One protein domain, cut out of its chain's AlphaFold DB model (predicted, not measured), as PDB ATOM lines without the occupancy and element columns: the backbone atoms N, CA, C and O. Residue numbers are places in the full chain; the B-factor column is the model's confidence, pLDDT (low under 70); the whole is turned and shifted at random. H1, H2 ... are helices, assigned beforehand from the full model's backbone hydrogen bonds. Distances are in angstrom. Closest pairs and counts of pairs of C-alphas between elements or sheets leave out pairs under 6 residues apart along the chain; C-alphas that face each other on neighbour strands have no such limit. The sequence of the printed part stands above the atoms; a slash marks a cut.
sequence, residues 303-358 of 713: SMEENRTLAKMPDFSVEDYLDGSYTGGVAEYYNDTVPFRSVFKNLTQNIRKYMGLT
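What this domain is: This is residues 303 to 358 of the 713 residues of an uncharacterized protein of Ruminococcus sp (UniProt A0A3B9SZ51). Picture an open, arched string of three helices set one after another, with no packed core: H3 and H2 are the two arms of a wide V, and the short helix H1 makes a corner with H2 at the far end of its arm. Residues 303 to 317, with no named element, run toward H1 along the H2 arm, and residues 343 to 358 stick out at the other end of the model. The printed part has 56 residues, with three named helices in the order H1, H2, H3 and no named strand; its class is all helix. The whole is extended, with a radius of gyration of the C-alphas of 15.9 A, and it spans 48 by 25 by 16 A.

How they stand to each other: Begin with H3, residues 341 to 355, the longest helix by residues, which touches no helix. Go back along the chain to H2, residues 325 to 336, and you will find it apart from H3, though a tight link of 4 residues joins the two. One step further back is H1, residues 318 to 323, which is close to H2 but not clearly touching it, with 2 pairs of C-alphas within 8 A. Look there at Asp 320 and Tyr 326, whose C-alphas, the closest of the two helices, are 5.0 A apart. The lines of H1 and H2 stand about perpendicular, at 81 degrees, and their centres are 13.5 A apart. H1 and H3 are apart. In H1 and H2 each pair of O i and N i+4 is within hydrogen-bond range; in H3 10 of 11 are.

Where its parts are: Find C-alpha 341 at (206.725, 216.380, 207.347); from there H3 runs 21.1 A through residues 341 to 355 to C-alpha 355 at (198.625, 222.467, 225.873). H2 begins at C-alpha 325, at (225.736, 228.721, 200.291), and covers 15.9 A to C-alpha 336. H1, residues 318 to 323, is 8.7 A from first to last C-alpha and begins at (234.613, 224.815, 196.790). A tight link of 1 residue, Gly 324, joins H1 to H2.

The domain as a whole: The two C-alphas farthest apart are those of Val 318 and Gly 356, at 48.1 A. Residues 343 to 358, of which 343 to 355 belong to H3, stand free; the body without them has 40 residues and spans 34 by 15 by 12 A. The printed part has no cut, and both links between helices are tight. The mean pLDDT of the printed part is 78.9; look for values under 70 at residues 304 to 307, 342, 345 to 346, 349, 352 to 353 and 355 to 358.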
ATOM      1  N   SER A 303     205.831 219.126 197.429       72.69
ATOM      2  CA  SER A 303     204.846 219.386 198.475       72.69
ATOM      3  C   SER A 303     203.510 219.705 197.821       72.69
ATOM      4  O   SER A 303     203.378 220.731 197.150       72.69
ATOM      5  N   MET A 304     202.524 218.828 198.017       63.66
ATOM      6  CA  MET A 304     201.154 219.056 197.542       63.66
ATOM      7  C   MET A 304     200.444 220.114 198.394       63.66
ATOM      8  O   MET A 304     199.560 220.800 197.901       63.66
ATOM      9  N   GLU A 305     200.845 220.268 199.656       62.88
ATOM     10  CA  GLU A 305     200.343 221.284 200.580       62.88
ATOM     11  C   GLU A 305     200.889 222.691 200.300       62.88
ATOM     12  O   GLU A 305     200.180 223.671 200.500       62.88
ATOM     13  N   GLU A 306     202.139 222.800 199.840       61.84
ATOM     14  CA  GLU A 306     202.806 224.083 199.559       61.84
ATOM     15  C   GLU A 306     202.866 224.405 198.044       61.84
ATOM     16  O   GLU A 306     203.487 225.389 197.653       61.84
ATOM     17  N   ASN A 307     202.249 223.569 197.195       64.44
ATOM     18  CA  ASN A 307     202.244 223.636 195.721       64.44
ATOM     19  C   ASN A 307     203.615 223.917 195.073       64.44
ATOM     20  O   ASN A 307     203.725 224.712 194.137       64.44
ATOM     21  N   ARG A 308     204.684 223.292 195.577       71.56
ATOM     22  CA  ARG A 308     206.048 223.524 195.075       71.56
ATOM     23  C   ARG A 308     206.891 222.260 195.043       71.56
ATOM     24  O   ARG A 308     206.700 221.341 195.840       71.56
ATOM     25  N   THR A 309     207.882 222.245 194.158       79.50
ATOM     26  CA  THR A 309     209.022 221.333 194.288       79.50
ATOM     27  C   THR A 309     209.784 221.668 195.563       79.50
ATOM     28  O   THR A 309     210.061 222.841 195.833       79.50
ATOM     29  N   LEU A 310     210.115 220.641 196.336       84.94
ATOM     30  CA  LEU A 310     210.947 220.782 197.525       84.94
ATOM     31  C   LEU A 310     212.406 221.025 197.114       84.94
ATOM     32  O   LEU A 310     212.790 220.770 195.966       84.94
ATOM     33  N   ALA A 311     213.208 221.540 198.046       84.19
ATOM     34  CA  ALA A 311     214.630 221.771 197.828       84.19
ATOM     35  C   ALA A 311     215.328 220.506 197.289       84.19
ATOM     36  O   ALA A 311     215.013 219.379 197.678       84.19
ATOM     37  N   LYS A 312     216.289 220.699 196.383       89.06
ATOM     38  CA  LYS A 312     217.170 219.636 195.879       89.06
ATOM     39  C   LYS A 312     218.490 219.678 196.642       89.06
ATOM     40  O   LYS A 312     218.876 220.731 197.138       89.06
ATOM     41  N   MET A 313     219.184 218.544 196.706       88.88
ATOM     42  CA  MET A 313     220.556 218.513 197.212       88.88
ATOM     43  C   MET A 313     221.421 219.441 196.334       88.88
ATOM     44  O   MET A 313     221.373 219.276 195.112       88.88
ATOM     45  N   PRO A 314     222.159 220.412 196.901       90.44
ATOM     46  CA  PRO A 314     223.040 221.271 196.118       90.44
ATOM     47  C   PRO A 314     224.235 220.475 195.583       90.44
ATOM     48  O   PRO A 314     224.739 219.566 196.250       90.44
ATOM     49  N   ASP A 315     224.708 220.844 194.394       91.50
ATOM     50  CA  ASP A 315     225.964 220.332 193.854       91.50
ATOM     51  C   ASP A 315     227.148 220.882 194.668       91.50
ATOM     52  O   ASP A 315     227.124 222.019 195.140       91.50
ATOM     53  N   PHE A 316     228.187 220.069 194.873       92.25
ATOM     54  CA  PHE A 316     229.348 220.485 195.663       92.25
ATOM     55  C   PHE A 316     230.313 221.345 194.838       92.25
ATOM     56  O   PHE A 316     230.843 220.903 193.818       92.25
ATOM     57  N   SER A 317     230.600 222.539 195.353       93.06
ATOM     58  CA  SER A 317     231.556 223.515 194.830       93.06
ATOM     59  C   SER A 317     232.412 224.040 195.990       93.06
ATOM     60  O   SER A 317     231.951 224.094 197.134       93.06
ATOM     61  N   VAL A 318     233.684 224.366 195.733       92.94
ATOM     62  CA  VAL A 318     234.613 224.815 196.790       92.94
ATOM     63  C   VAL A 318     234.319 226.264 197.169       92.94
ATOM     64  O   VAL A 318     234.364 226.617 198.345       92.94
ATOM     65  N   GLU A 319     233.969 227.075 196.179       92.25
ATOM     66  CA  GLU A 319     233.502 228.447 196.312       92.25
ATOM     67  C   GLU A 319     232.243 228.501 197.195       92.25
ATOM     68  O   GLU A 319     232.258 229.139 198.247       92.25
ATOM     69  N   ASP A 320     231.218 227.720 196.841       89.38
ATOM     70  CA  ASP A 320     229.925 227.628 197.535       89.38
ATOM     71  C   ASP A 320     230.058 227.041 198.958       89.38
ATOM     72  O   ASP A 320     229.262 227.312 199.861       89.38
ATOM     73  N   TYR A 321     231.075 226.203 199.195       92.12
ATOM     74  CA  TYR A 321     231.397 225.709 200.536       92.12
ATOM     75  C   TYR A 321     232.035 226.798 201.412       92.12
ATOM     76  O   TYR A 321     231.760 226.854 202.612       92.12
ATOM     77  N   LEU A 322     232.877 227.658 200.829       93.69
ATOM     78  CA  LEU A 322     233.589 228.721 201.543       93.69
ATOM     79  C   LEU A 322     232.730 229.970 201.788       93.69
ATOM     80  O   LEU A 322     232.926 230.625 202.811       93.69
ATOM     81  N   ASP A 323     231.783 230.292 200.902       92.50
ATOM     82  CA  ASP A 323     230.799 231.363 201.134       92.50
ATOM     83  C   ASP A 323     229.601 230.918 202.000       92.50
ATOM     84  O   ASP A 323     228.865 231.752 202.534       92.50
ATOM     85  N   GLY A 324     229.451 229.604 202.206       87.25
ATOM     86  CA  GLY A 324     228.433 228.984 203.052       87.25
ATOM     87  C   GLY A 324     227.124 228.639 202.336       87.25
ATOM     88  O   GLY A 324     226.277 227.975 202.934       87.25
ATOM     89  N   SER A 325     226.950 229.012 201.066       88.56
ATOM     90  CA  SER A 325     225.736 228.721 200.291       88.56
ATOM     91  C   SER A 325     225.487 227.217 200.122       88.56
ATOM     92  O   SER A 325     224.345 226.775 200.266       88.56
ATOM     93  N   TYR A 326     226.534 226.402 199.952       90.62
ATOM     94  CA  TYR A 326     226.420 224.941 199.932       90.62
ATOM     95  C   TYR A 326     225.900 224.394 201.268       90.62
ATOM     96  O   TYR A 326     224.988 223.567 201.289       90.62
ATOM     97  N   THR A 327     226.438 224.854 202.404       90.94
ATOM     98  CA  THR A 327     226.009 224.345 203.721       90.94
ATOM     99  C   THR A 327     224.594 224.806 204.075       90.94
ATOM    100  O   THR A 327     223.823 224.016 204.623       90.94
ATOM    101  N   GLY A 328     224.214 226.023 203.667       88.69
ATOM    102  CA  GLY A 328     222.835 226.510 203.696       88.69
ATOM    103  C   GLY A 328     221.893 225.645 202.855       88.69
ATOM    104  O   GLY A 328     220.897 225.150 203.375       88.69
ATOM    105  N   GLY A 329     222.248 225.369 201.596       87.31
ATOM    106  CA  GLY A 329     221.464 224.518 200.695       87.31
ATOM    107  C   GLY A 329     221.317 223.074 201.188       87.31
ATOM    108  O   GLY A 329     220.244 222.486 201.059       87.31
ATOM    109  N   VAL A 330     222.350 222.503 201.821       88.62
ATOM    110  CA  VAL A 330     222.259 221.186 202.476       88.62
ATOM    111  C   VAL A 330     221.302 221.238 203.670       88.62
ATOM    112  O   VAL A 330     220.451 220.357 203.804       88.62
ATOM    113  N   ALA A 331     221.396 222.258 204.528       87.50
ATOM    114  CA  ALA A 331     220.486 222.415 205.661       87.50
ATOM    115  C   ALA A 331     219.028 222.592 205.200       87.50
ATOM    116  O   ALA A 331     218.123 221.957 205.748       87.50
ATOM    117  N   GLU A 332     218.798 223.394 204.160       85.62
ATOM    118  CA  GLU A 332     217.481 223.595 203.562       85.62
ATOM    119  C   GLU A 332     216.940 222.299 202.944       85.62
ATOM    120  O   GLU A 332     215.833 221.889 203.289       85.62
ATOM    121  N   TYR A 333     217.745 221.565 202.165       88.00
ATOM    122  CA  TYR A 333     217.385 220.238 201.652       88.00
ATOM    123  C   TYR A 333     216.917 219.283 202.762       88.00
ATOM    124  O   TYR A 333     215.851 218.670 202.644       88.00
ATOM    125  N   TYR A 334     217.671 219.168 203.861       85.44
ATOM    126  CA  TYR A 334     217.319 218.267 204.962       85.44
ATOM    127  C   TYR A 334     216.074 218.707 205.747       85.44
ATOM    128  O   TYR A 334     215.314 217.835 206.178       85.44
ATOM    129  N   ASN A 335     215.848 220.017 205.903       82.44
ATOM    130  CA  ASN A 335     214.675 220.589 206.577       82.44
ATOM    131  C   ASN A 335     213.395 220.518 205.729       82.44
ATOM    132  O   ASN A 335     212.286 220.397 206.265       82.44
ATOM    133  N   ASP A 336     213.533 220.607 204.407       80.00
ATOM    134  CA  ASP A 336     212.404 220.679 203.487       80.00
ATOM    135  C   ASP A 336     211.889 219.285 203.094       80.00
ATOM    136  O   ASP A 336     210.682 219.034 203.077       80.00
ATOM    137  N   THR A 337     212.806 218.333 202.891       85.75
ATOM    138  CA  THR A 337     212.510 216.970 202.408       85.75
ATOM    139  C   THR A 337     212.290 215.930 203.519       85.75
ATOM    140  O   THR A 337     212.524 214.736 203.328       85.75
ATOM    141  N   VAL A 338     211.845 216.353 204.707       87.12
ATOM    142  CA  VAL A 338     211.557 215.452 205.843       87.12
ATOM    143  C   VAL A 338     210.446 214.444 205.468       87.12
ATOM    144  O   VAL A 338     209.327 214.863 205.156       87.12
ATOM    145  N   PRO A 339     210.676 213.117 205.529       84.56
ATOM    146  CA  PRO A 339     209.619 212.128 205.328       84.56
ATOM    147  C   PRO A 339     208.475 212.334 206.330       84.56
ATOM    148  O   PRO A 339     208.703 212.545 207.519       84.56
ATOM    149  N   PHE A 340     207.232 212.299 205.848       79.44
ATOM    150  CA  PHE A 340     206.027 212.574 206.645       79.44
ATOM    151  C   PHE A 340     205.987 213.960 207.340       79.44
ATOM    152  O   PHE A 340     205.237 214.123 208.305       79.44
ATOM    153  N   ARG A 341     206.715 214.980 206.839       77.19
ATOM    154  CA  ARG A 341     206.725 216.380 207.347       77.19
ATOM    155  C   ARG A 341     205.332 216.887 207.729       77.19
ATOM    156  O   ARG A 341     205.142 217.388 208.835       77.19
ATOM    157  N   SER A 342     204.342 216.688 206.859       69.19
ATOM    158  CA  SER A 342     202.949 217.076 207.096       69.19
ATOM    159  C   SER A 342     202.323 216.370 208.302       69.19
ATOM    160  O   SER A 342     201.641 217.013 209.094       69.19
ATOM    161  N   VAL A 343     202.564 215.067 208.492       77.62
ATOM    162  CA  VAL A 343     202.037 214.291 209.631       77.62
ATOM    163  C   VAL A 343     202.623 214.806 210.944       77.62
ATOM    164  O   VAL A 343     201.869 215.049 211.884       77.62
ATOM    165  N   PHE A 344     203.937 215.047 210.991       78.31
ATOM    166  CA  PHE A 344     204.594 215.619 212.167       78.31
ATOM    167  C   PHE A 344     204.113 217.048 212.463       78.31
ATOM    168  O   PHE A 344     203.815 217.348 213.616       78.31
ATOM    169  N   LYS A 345     203.943 217.907 211.443       68.81
ATOM    170  CA  LYS A 345     203.339 219.246 211.594       68.81
ATOM    171  C   LYS A 345     201.921 219.165 212.186       68.81
ATOM    172  O   LYS A 345     201.654 219.809 213.198       68.81
ATOM    173  N   ASN A 346     201.042 218.328 211.617       69.94
ATOM    174  CA  ASN A 346     199.672 218.139 212.120       69.94
ATOM    175  C   ASN A 346     199.676 217.630 213.579       69.94
ATOM    176  O   ASN A 346     198.892 218.107 214.395       69.94
ATOM    177  N   LEU A 347     200.555 216.678 213.924       76.94
ATOM    178  CA  LEU A 347     200.679 216.146 215.286       76.94
ATOM    179  C   LEU A 347     201.130 217.225 216.279       76.94
ATOM    180  O   LEU A 347     200.509 217.374 217.328       76.94
ATOM    181  N   THR A 348     202.161 218.003 215.942       71.50
ATOM    182  CA  THR A 348     202.680 219.080 216.799       71.50
ATOM    183  C   THR A 348     201.630 220.161 217.049       71.50
ATOM    184  O   THR A 348     201.426 220.541 218.201       71.50
ATOM    185  N   GLN A 349     200.914 220.613 216.010       66.00
ATOM    186  CA  GLN A 349     199.851 221.613 216.181       66.00
ATOM    187  C   GLN A 349     198.646 221.054 216.957       66.00
ATOM    188  O   GLN A 349     198.110 221.735 217.830       66.00
ATOM    189  N   ASN A 350     198.267 219.787 216.742       71.56
ATOM    190  CA  ASN A 350     197.236 219.134 217.557       71.56
ATOM    191  C   ASN A 350     197.635 219.057 219.039       71.56
ATOM    192  O   ASN A 350     196.797 219.313 219.896       71.56
ATOM    193  N   ILE A 351     198.895 218.735 219.355       72.94
ATOM    194  CA  ILE A 351     199.387 218.723 220.741       72.94
ATOM    195  C   ILE A 351     199.329 220.138 221.333       72.94
ATOM    196  O   ILE A 351     198.765 220.309 222.410       72.94
ATOM    197  N   ARG A 352     199.829 221.159 220.621       64.50
ATOM    198  CA  ARG A 352     199.791 222.568 221.060       64.50
ATOM    199  C   ARG A 352     198.380 223.049 221.394       64.50
ATOM    200  O   ARG A 352     198.196 223.610 222.470       64.50
ATOM    201  N   LYS A 353     197.385 222.725 220.559       62.50
ATOM    202  CA  LYS A 353     195.967 223.034 220.813       62.50
ATOM    203  C   LYS A 353     195.456 222.515 222.167       62.50
ATOM    204  O   LYS A 353     194.581 223.133 222.761       62.50
ATOM    205  N   TYR A 354     195.995 221.403 222.669       70.38
ATOM    206  CA  TYR A 354     195.639 220.847 223.981       70.38
ATOM    207  C   TYR A 354     196.582 221.269 225.125       70.38
ATOM    208  O   TYR A 354     196.324 220.906 226.269       70.38
ATOM    209  N   MET A 355     197.660 222.017 224.853       65.69
ATOM    210  CA  MET A 355     198.625 222.467 225.873       65.69
ATOM    211  C   MET A 355     198.329 223.854 226.466       65.69
ATOM    212  O   MET A 355     198.960 224.206 227.457       65.69
ATOM    213  N   GLY A 356     197.382 224.622 225.912       53.16
ATOM    214  CA  GLY A 356     196.822 225.818 226.566       53.16
ATOM    215  C   GLY A 356     197.817 226.945 226.879       53.16
ATOM    216  O   GLY A 356     197.620 227.674 227.845       53.16
ATOM    217  N   LEU A 357     198.898 227.070 226.105       47.88
ATOM    218  CA  LEU A 357     199.847 228.180 226.214       47.88
ATOM    219  C   LEU A 357     199.334 229.371 225.399       47.88
ATOM    220  O   LEU A 357     199.662 229.502 224.222       47.88
ATOM    221  N   THR A 358     198.523 230.209 226.039       42.31
ATOM    222  CA  THR A 358     197.939 231.417 225.451       42.31
ATOM    223  C   THR A 358     198.511 232.677 226.099       42.31
ATOM    224  O   THR A 358     198.675 232.781 227.314       42.31
TER     225      THR A 358